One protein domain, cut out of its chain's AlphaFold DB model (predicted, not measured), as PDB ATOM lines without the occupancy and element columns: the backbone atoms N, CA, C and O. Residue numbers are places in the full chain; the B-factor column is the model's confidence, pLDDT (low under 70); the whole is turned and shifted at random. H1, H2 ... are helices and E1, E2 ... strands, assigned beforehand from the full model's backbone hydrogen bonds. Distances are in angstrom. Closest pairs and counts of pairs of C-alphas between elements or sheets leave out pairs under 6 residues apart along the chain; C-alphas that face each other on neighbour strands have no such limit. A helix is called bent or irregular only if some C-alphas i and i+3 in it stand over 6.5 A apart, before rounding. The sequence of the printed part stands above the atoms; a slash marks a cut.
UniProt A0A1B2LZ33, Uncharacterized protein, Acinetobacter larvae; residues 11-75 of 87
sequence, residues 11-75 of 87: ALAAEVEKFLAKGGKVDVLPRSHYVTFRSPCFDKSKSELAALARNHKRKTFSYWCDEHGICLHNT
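Overview. This is residues 11 to 75 of the 87 residues of an uncharacterized protein of Acinetobacter larvae (UniProt A0A1B2LZ33). A small head, made of the two-stranded hairpin E1 E2 with helix H4 packed beside E1, sits at one end of a loose, open chain. From the head the chain strings back through the short helices H3 and H2 to H1, which lies at the far end away from the head. The printed part has 65 residues, with four named helices and then two named strands along the chain, H1 H2 H3 H4 E1 E2; the sheet's order is E1 - E2, antiparallel, and the class is mixed, helices and strands. The whole is loose, with a radius of gyration of the C-alphas of 14.7 A, and spans 37 by 28 by 17 A.

Along the chain. Strand E1 is residues 60 to 65, 13.6 A long from first to last C-alpha. Strand E2 is residues 69 to 74, 15.2 A long, and its last C-alpha, of Asn 74, is at (-26.468, 3.154, -8.048). Helix H4, residues 46 to 55, is 14.4 A long and begins with C-alpha 46 at (-23.068, 10.473, -15.170). H3 is residues 40 to 43; it is neither bent nor irregular, but only just: C-alphas 40 and 43 are 6.4 A apart. H2 is residues 31 to 35. H1, the longest helix by residues, is residues 11 to 21, 15.7 A long, and begins with C-alpha 11 at (1.306, 5.387, -5.498).

Arrangement. E1 and E2 form a hairpin of antiparallel neighbours, with 143 degrees between their directions. N 63 and O 71 are 2.9 A apart and N 69 and O 65 are 2.8 A apart, within hydrogen-bond range. H4 and E1 have 7 pairs of C-alphas within 8 A, the closest those of Ala 53 and Phe 61, 6.1 A apart. H4 and E2 are near each other, with 5 pairs of C-alphas within 10 A. H3 and E1 have 1 pair within 8 A, the C-alphas of Phe 42 and Tyr 63, 7.7 A apart. H2 and E2 have 1 pair within 8 A, the C-alphas of Val 35 and Gly 69, 6.6 A apart. H3 and H4 are only just apart, at 8.3 A. H1 is apart from H2, H3, H4, E1 and E2. Every O i to N i+4 pair is within hydrogen-bond range in H1 and H4; H2 has 0 of 1, with 1 of 2 O i to N i+3 pairs within range, and H3 is too short for an O i to N i+4 pair.

Size, cuts and confidence. The two C-alphas farthest apart, those of Ala 21 and Glu 67, are 38.3 A apart. Residues 17 to 23, of which 17 to 21 belong to H1, stand free. The printed part has no cut; the link from H1 to H2 is short, the other links are tight, and no link is long. The mean pLDDT of the printed part is 71.0, and residues 11 to 15 and 24 to 44 are under 70.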
ATOM      1  N   ALA A  11       1.623   4.974  -4.134       57.22
ATOM      2  CA  ALA A  11       1.306   5.387  -5.498       57.22
ATOM      3  C   ALA A  11       0.875   6.862  -5.604       57.22
ATOM      4  O   ALA A  11       1.305   7.552  -6.523       57.22
ATOM      5  N   LEU A  12       0.075   7.361  -4.655       60.59
ATOM      6  CA  LEU A  12      -0.368   8.754  -4.634       60.59
ATOM      7  C   LEU A  12       0.802   9.700  -4.358       60.59
ATOM      8  O   LEU A  12       0.925  10.725  -5.021       60.59
ATOM      9  N   ALA A  13       1.699   9.325  -3.442       63.66
ATOM     10  CA  ALA A  13       2.898  10.106  -3.151       63.66
ATOM     11  C   ALA A  13       3.765  10.298  -4.410       63.66
ATOM     12  O   ALA A  13       4.130  11.424  -4.738       63.66
ATOM     13  N   ALA A  14       3.992   9.226  -5.177       69.94
ATOM     14  CA  ALA A  14       4.788   9.285  -6.402       69.94
ATOM     15  C   ALA A  14       4.156  10.161  -7.506       69.94
ATOM     16  O   ALA A  14       4.872  10.777  -8.299       69.94
ATOM     17  N   GLU A  15       2.825  10.222  -7.592       67.25
ATOM     18  CA  GLU A  15       2.140  11.112  -8.539       67.25
ATOM     19  C   GLU A  15       2.182  12.576  -8.093       67.25
ATOM     20  O   GLU A  15       2.417  13.463  -8.920       67.25
ATOM     21  N   VAL A  16       2.034  12.829  -6.790       72.31
ATOM     22  CA  VAL A  16       2.158  14.173  -6.212       72.31
ATOM     23  C   VAL A  16       3.567  14.724  -6.424       72.31
ATOM     24  O   VAL A  16       3.711  15.862  -6.867       72.31
ATOM     25  N   GLU A  17       4.610  13.920  -6.213       71.31
ATOM     26  CA  GLU A  17       5.995  14.345  -6.451       71.31
ATOM     27  C   GLU A  17       6.248  14.717  -7.917       71.31
ATOM     28  O   GLU A  17       6.845  15.758  -8.202       71.31
ATOM     29  N   LYS A  18       5.734  13.929  -8.869       75.88
ATOM     30  CA  LYS A  18       5.838  14.248 -10.305       75.88
ATOM     31  C   LYS A  18       5.101  15.534 -10.676       75.88
ATOM     32  O   LYS A  18       5.549  16.251 -11.571       75.88
ATOM     33  N   PHE A  19       3.970  15.812 -10.032       73.06
ATOM     34  CA  PHE A  19       3.197  17.034 -10.244       73.06
ATOM     35  C   PHE A  19       3.924  18.266  -9.687       73.06
ATOM     36  O   PHE A  19       4.067  19.266 -10.395       73.06
ATOM     37  N   LEU A  20       4.462  18.168  -8.469       73.06
ATOM     38  CA  LEU A  20       5.251  19.230  -7.838       73.06
ATOM     39  C   LEU A  20       6.544  19.523  -8.616       73.06
ATOM     40  O   LEU A  20       6.878  20.685  -8.837       73.06
ATOM     41  N   ALA A  21       7.233  18.490  -9.116       73.81
ATOM     42  CA  ALA A  21       8.456  18.643  -9.913       73.81
ATOM     43  C   ALA A  21       8.238  19.396 -11.241       73.81
ATOM     44  O   ALA A  21       9.174  19.970 -11.790       73.81
ATOM     45  N   LYS A  22       7.000  19.429 -11.752       75.75
ATOM     46  CA  LYS A  22       6.611  20.209 -12.941       75.75
ATOM     47  C   LYS A  22       6.157  21.636 -12.608       75.75
ATOM     48  O   LYS A  22       5.650  22.327 -13.488       75.75
ATOM     49  N   GLY A  23       6.312  22.075 -11.357       76.56
ATOM     50  CA  GLY A  23       5.852  23.381 -10.880       76.56
ATOM     51  C   GLY A  23       4.366  23.421 -10.510       76.56
ATOM     52  O   GLY A  23       3.811  24.503 -10.330       76.56
ATOM     53  N   GLY A  24       3.707  22.263 -10.403       63.69
ATOM     54  CA  GLY A  24       2.347  22.176  -9.885       63.69
ATOM     55  C   GLY A  24       2.291  22.598  -8.418       63.69
ATOM     56  O   GLY A  24       3.229  22.371  -7.657       63.69
ATOM     57  N   LYS A  25       1.184  23.214  -8.003       65.69
ATOM     58  CA  LYS A  25       0.967  23.647  -6.620       65.69
ATOM     59  C   LYS A  25      -0.177  22.845  -6.010       65.69
ATOM     60  O   LYS A  25      -1.247  22.748  -6.603       65.69
ATOM     61  N   VAL A  26       0.063  22.248  -4.844       61.03
ATOM     62  CA  VAL A  26      -0.967  21.538  -4.076       61.03
ATOM     63  C   VAL A  26      -1.522  22.510  -3.042       61.03
ATOM     64  O   VAL A  26      -0.869  22.797  -2.041       61.03
ATOM     65  N   ASP A  27      -2.711  23.046  -3.300       60.53
ATOM     66  CA  ASP A  27      -3.401  23.910  -2.347       60.53
ATOM     67  C   ASP A  27      -4.248  23.061  -1.387       60.53
ATOM     68  O   ASP A  27      -5.108  22.279  -1.799       60.53
ATOM     69  N   VAL A  28      -4.018  23.227  -0.081       58.38
ATOM     70  CA  VAL A  28      -4.867  22.636   0.960       58.38
ATOM     71  C   VAL A  28      -6.098  23.520   1.104       58.38
ATOM     72  O   VAL A  28      -6.070  24.568   1.748       58.38
ATOM     73  N   LEU A  29      -7.177  23.114   0.446       55.06
ATOM     74  CA  LEU A  29      -8.411  23.882   0.431       55.06
ATOM     75  C   LEU A  29      -9.203  23.689   1.740       55.06
ATOM     76  O   LEU A  29      -9.264  22.577   2.270       55.06
ATOM     77  N   PRO A  30      -9.845  24.744   2.277       52.66
ATOM     78  CA  PRO A  30     -10.739  24.615   3.423       52.66
ATOM     79  C   PRO A  30     -11.929  23.704   3.094       52.66
ATOM     80  O   PRO A  30     -12.354  23.592   1.945       52.66
ATOM     81  N   ARG A  31     -12.508  23.057   4.114       50.62
ATOM     82  CA  ARG A  31     -13.536  22.008   3.941       50.62
ATOM     83  C   ARG A  31     -14.766  22.467   3.131       50.62
ATOM     84  O   ARG A  31     -15.371  21.666   2.427       50.62
ATOM     85  N   SER A  32     -15.093  23.759   3.183       49.22
ATOM     86  CA  SER A  32     -16.145  24.424   2.397       49.22
ATOM     87  C   SER A  32     -15.857  24.502   0.892       49.22
ATOM     88  O   SER A  32     -16.786  24.569   0.097       49.22
ATOM     89  N   HIS A  33     -14.593  24.442   0.476       46.62
ATOM     90  CA  HIS A  33     -14.185  24.431  -0.933       46.62
ATOM     91  C   HIS A  33     -14.179  23.012  -1.526       46.62
ATOM     92  O   HIS A  33     -14.060  22.848  -2.735       46.62
ATOM     93  N   TYR A  34     -14.385  21.966  -0.714       46.75
ATOM     94  CA  TYR A  34     -14.642  20.621  -1.247       46.75
ATOM     95  C   TYR A  34     -16.005  20.517  -1.937       46.75
ATOM     96  O   TYR A  34     -16.214  19.615  -2.742       46.75
ATOM     97  N   VAL A  35     -16.914  21.461  -1.670       46.22
ATOM     98  CA  VAL A  35     -18.189  21.595  -2.387       46.22
ATOM     99  C   VAL A  35     -17.934  21.952  -3.861       46.22
ATOM    100  O   VAL A  35     -18.667  21.512  -4.739       46.22
ATOM    101  N   THR A  36     -16.851  22.679  -4.150       44.66
ATOM    102  CA  THR A  36     -16.396  23.016  -5.507       44.66
ATOM    103  C   THR A  36     -15.280  22.109  -6.024       44.66
ATOM    104  O   THR A  36     -14.894  22.237  -7.187       44.66
ATOM    105  N   PHE A  37     -14.788  21.159  -5.222       40.78
ATOM    106  CA  PHE A  37     -13.785  20.191  -5.657       40.78
ATOM    107  C   PHE A  37     -14.428  19.164  -6.592       40.78
ATOM    108  O   PHE A  37     -14.829  18.064  -6.204       40.78
ATOM    109  N   ARG A  38     -14.518  19.536  -7.870       44.31
ATOM    110  CA  ARG A  38     -14.710  18.594  -8.967       44.31
ATOM    111  C   ARG A  38     -13.451  17.736  -9.035       44.31
ATOM    112  O   ARG A  38     -12.463  18.105  -9.655       44.31
ATOM    113  N   SER A  39     -13.480  16.605  -8.333       41.44
ATOM    114  CA  SER A  39     -12.511  15.523  -8.511       41.44
ATOM    115  C   SER A  39     -12.274  15.289 -10.017       41.44
ATOM    116  O   SER A  39     -13.247  15.319 -10.774       41.44
ATOM    117  N   PRO A  40     -11.039  15.019 -10.476       45.94
ATOM    118  CA  PRO A  40     -10.720  14.808 -11.897       45.94
ATOM    119  C   PRO A  40     -11.499  13.647 -12.549       45.94
ATOM    120  O   PRO A  40     -11.497  13.478 -13.762       45.94
ATOM    121  N   CYS A  41     -12.236  12.861 -11.761       48.53
ATOM    122  CA  CYS A  41     -13.199  11.878 -12.249       48.53
ATOM    123  C   CYS A  41     -14.513  12.482 -12.800       48.53
ATOM    124  O   CYS A  41     -15.341  11.722 -13.301       48.53
ATOM    125  N   PHE A  42     -14.725  13.802 -12.715       53.50
ATOM    126  CA  PHE A  42     -15.933  14.490 -13.196       53.50
ATOM    127  C   PHE A  42     -15.844  15.050 -14.626       53.50
ATOM    128  O   PHE A  42     -16.802  15.680 -15.066       53.50
ATOM    129  N   ASP A  43     -14.768  14.794 -15.380       60.91
ATOM    130  CA  ASP A  43     -14.785  15.002 -16.845       60.91
ATOM    131  C   ASP A  43     -15.786  14.071 -17.543       60.91
ATOM    132  O   ASP A  43     -16.258  14.335 -18.644       60.91
ATOM    133  N   LYS A  44     -16.137  12.967 -16.877       68.44
ATOM    134  CA  LYS A  44     -17.086  11.984 -17.375       68.44
ATOM    135  C   LYS A  44     -18.496  12.337 -16.934       68.44
ATOM    136  O   LYS A  44     -18.779  12.566 -15.752       68.44
ATOM    137  N   SER A  45     -19.404  12.309 -17.894       81.75
ATOM    138  CA  SER A  45     -20.836  12.386 -17.646       81.75
ATOM    139  C   SER A  45     -21.300  11.260 -16.710       81.75
ATOM    140  O   SER A  45     -20.674  10.204 -16.564       81.75
ATOM    141  N   LYS A  46     -22.455  11.462 -16.069       82.62
ATOM    142  CA  LYS A  46     -23.068  10.473 -15.170       82.62
ATOM    143  C   LYS A  46     -23.235   9.096 -15.833       82.62
ATOM    144  O   LYS A  46     -23.068   8.065 -15.181       82.62
ATOM    145  N   SER A  47     -23.561   9.078 -17.125       83.44
ATOM    146  CA  SER A  47     -23.724   7.867 -17.935       83.44
ATOM    147  C   SER A  47     -22.400   7.144 -18.176       83.44
ATOM    148  O   SER A  47     -22.363   5.915 -18.083       83.44
ATOM    149  N   GLU A  48     -21.311   7.872 -18.420       85.06
ATOM    150  CA  GLU A  48     -19.970   7.301 -18.590       85.06
ATOM    151  C   GLU A  48     -19.436   6.694 -17.294       85.06
ATOM    152  O   GLU A  48     -18.873   5.599 -17.309       85.06
ATOM    153  N   LEU A  49     -19.664   7.353 -16.155       83.25
ATOM    154  CA  LEU A  49     -19.300   6.806 -14.847       83.25
ATOM    155  C   LEU A  49     -20.113   5.553 -14.509       83.25
ATOM    156  O   LEU A  49     -19.553   4.578 -14.002       83.25
ATOM    157  N   ALA A  50     -21.402   5.526 -14.857       84.88
ATOM    158  CA  ALA A  50     -22.222   4.325 -14.729       84.88
ATOM    159  C   ALA A  50     -21.729   3.194 -15.650       84.88
ATOM    160  O   ALA A  50     -21.660   2.041 -15.225       84.88
ATOM    161  N   ALA A  51     -21.353   3.496 -16.898       86.56
ATOM    162  CA  ALA A  51     -20.808   2.509 -17.830       86.56
ATOM    163  C   ALA A  51     -19.471   1.938 -17.336       86.56
ATOM    164  O   ALA A  51     -19.293   0.720 -17.311       86.56
ATOM    165  N   LEU A  52     -18.572   2.797 -16.853       84.81
ATOM    166  CA  LEU A  52     -17.311   2.384 -16.249       84.81
ATOM    167  C   LEU A  52     -17.560   1.496 -15.021       84.81
ATOM    168  O   LEU A  52     -16.973   0.424 -14.896       84.81
ATOM    169  N   ALA A  53     -18.487   1.886 -14.147       85.44
ATOM    170  CA  ALA A  53     -18.856   1.079 -12.992       85.44
ATOM    171  C   ALA A  53     -19.421  -0.293 -13.393       85.44
ATOM    172  O   ALA A  53     -19.049  -1.289 -12.772       85.44
ATOM    173  N   ARG A  54     -20.231  -0.383 -14.461       85.81
ATOM    174  CA  ARG A  54     -20.691  -1.672 -15.016       85.81
ATOM    175  C   ARG A  54     -19.531  -2.526 -15.521       85.81
ATOM    176  O   ARG A  54     -19.461  -3.697 -15.155       85.81
ATOM    177  N   ASN A  55     -18.606  -1.942 -16.281       88.31
ATOM    178  CA  ASN A  55     -17.428  -2.647 -16.802       88.31
ATOM    179  C   ASN A  55     -16.566  -3.219 -15.669       88.31
ATOM    180  O   ASN A  55     -16.093  -4.350 -15.748       88.31
ATOM    181  N   HIS A  56     -16.437  -2.477 -14.568       87.31
ATOM    182  CA  HIS A  56     -15.726  -2.918 -13.366       87.31
ATOM    183  C   HIS A  56     -16.595  -3.719 -12.379       87.31
ATOM    184  O   HIS A  56     -16.175  -3.935 -11.242       87.31
ATOM    185  N   LYS A  57     -17.802  -4.155 -12.774       87.62
ATOM    186  CA  LYS A  57     -18.756  -4.919 -11.938       87.62
ATOM    187  C   LYS A  57     -19.084  -4.250 -10.590       87.62
ATOM    188  O   LYS A  57     -19.431  -4.919  -9.615       87.62
ATOM    189  N   ARG A  58     -18.997  -2.920 -10.517       84.25
ATOM    190  CA  ARG A  58     -19.330  -2.123  -9.330       84.25
ATOM    191  C   ARG A  58     -20.824  -1.817  -9.294       84.25
ATOM    192  O   ARG A  58     -21.406  -1.346 -10.269       84.25
ATOM    193  N   LYS A  59     -21.441  -2.030  -8.129       84.81
ATOM    194  CA  LYS A  59     -22.867  -1.737  -7.885       84.81
ATOM    195  C   LYS A  59     -23.158  -0.240  -7.731       84.81
ATOM    196  O   LYS A  59     -24.304   0.172  -7.894       84.81
ATOM    197  N   THR A  60     -22.135   0.556  -7.426       86.69
ATOM    198  CA  THR A  60     -22.235   2.003  -7.233       86.69
ATOM    199  C   THR A  60     -21.046   2.747  -7.839       86.69
ATOM    200  O   THR A  60     -19.980   2.170  -8.075       86.69
ATOM    201  N   PHE A  61     -21.229   4.046  -8.070       85.88
ATOM    202  CA  PHE A  61     -20.192   4.991  -8.482       85.88
ATOM    203  C   PHE A  61     -20.383   6.330  -7.771       85.88
ATOM    204  O   PHE A  61     -21.500   6.676  -7.401       85.88
ATOM    205  N   SER A  62     -19.307   7.087  -7.566       84.00
ATOM    206  CA  SER A  62     -19.403   8.422  -6.971       84.00
ATOM    207  C   SER A  62     -19.826   9.439  -8.026       84.00
ATOM    208  O   SER A  62     -19.237   9.484  -9.106       84.00
ATOM    209  N   TYR A  63     -20.833  10.249  -7.720       83.00
ATOM    210  CA  TYR A  63     -21.278  11.351  -8.569       83.00
ATOM    211  C   TYR A  63     -21.859  12.489  -7.723       83.00
ATOM    212  O   TYR A  63     -22.104  12.326  -6.528       83.00
ATOM    213  N   TRP A  64     -22.029  13.658  -8.335       81.06
ATOM    214  CA  TRP A  64     -22.592  14.826  -7.677       81.06
ATOM    215  C   TRP A  64     -24.108  14.687  -7.528       81.06
ATOM    216  O   TRP A  64     -24.815  14.319  -8.470       81.06
ATOM    217  N   CYS A  65     -24.600  15.002  -6.339       81.19
ATOM    218  CA  CYS A  65     -26.005  15.055  -5.987       81.19
ATOM    219  C   CYS A  65     -26.318  16.442  -5.417       81.19
ATOM    220  O   CYS A  65     -25.644  16.887  -4.494       81.19
ATOM    221  N   ASP A  66     -27.365  17.096  -5.918       77.12
ATOM    222  CA  ASP A  66     -27.679  18.480  -5.541       77.12
ATOM    223  C   ASP A  66     -28.068  18.651  -4.063       77.12
ATOM    224  O   ASP A  66     -27.757  19.673  -3.462       77.12
ATOM    225  N   GLU A  67     -28.678  17.637  -3.438       75.94
ATOM    226  CA  GLU A  67     -29.033  17.678  -2.009       75.94
ATOM    227  C   GLU A  67     -27.853  17.361  -1.071       75.94
ATOM    228  O   GLU A  67     -27.842  17.791   0.080       75.94
ATOM    229  N   HIS A  68     -26.883  16.559  -1.519       76.81
ATOM    230  CA  HIS A  68     -25.919  15.905  -0.623       76.81
ATOM    231  C   HIS A  68     -24.444  16.124  -1.004       76.81
ATOM    232  O   HIS A  68     -23.558  15.628  -0.303       76.81
ATOM    233  N   GLY A  69     -24.168  16.818  -2.109       79.38
ATOM    234  CA  GLY A  69     -22.834  16.933  -2.697       79.38
ATOM    235  C   GLY A  69     -22.365  15.621  -3.331       79.38
ATOM    236  O   GLY A  69     -23.149  14.879  -3.923       79.38
ATOM    237  N   ILE A  70     -21.073  15.301  -3.220       81.69
ATOM    238  CA  ILE A  70     -20.517  14.047  -3.755       81.69
ATOM    239  C   ILE A  70     -21.093  12.854  -2.981       81.69
ATOM    240  O   ILE A  70     -20.872  12.707  -1.779       81.69
ATOM    241  N   CYS A  71     -21.817  11.980  -3.679       83.25
ATOM    242  CA  CYS A  71     -22.480  10.814  -3.101       83.25
ATOM    243  C   CYS A  71     -22.331   9.564  -3.967       83.25
ATOM    244  O   CYS A  71     -21.927   9.618  -5.127       83.25
ATOM    245  N   LEU A  72     -22.676   8.412  -3.390       85.31
ATOM    246  CA  LEU A  72     -22.770   7.160  -4.132       85.31
ATOM    247  C   LEU A  72     -24.079   7.125  -4.919       85.31
ATOM    248  O   LEU A  72     -25.159   7.310  -4.359       85.31
ATOM    249  N   HIS A  73     -23.976   6.842  -6.209       87.19
ATOM    250  CA  HIS A  73     -25.079   6.581  -7.116       87.19
ATOM    251  C   HIS A  73     -25.100   5.106  -7.499       87.19
ATOM    252  O   HIS A  73     -24.056   4.477  -7.664       87.19
ATOM    253  N   ASN A  74     -26.293   4.538  -7.637       87.75
ATOM    254  CA  ASN A  74     -26.468   3.154  -8.048       87.75
ATOM    255  C   ASN A  74     -26.174   3.007  -9.548       87.75
ATOM    256  O   ASN A  74     -26.685   3.761 -10.372       87.75
ATOM    257  N   THR A  75     -25.370   2.015  -9.914       86.94
ATOM    258  CA  THR A  75     -24.943   1.777 -11.299       86.94
ATOM    259  C   THR A  75     -26.094   1.368 -12.228       86.94
ATOM    260  O   THR A  75     -26.048   1.636 -13.432       86.94
TER     261      THR A  75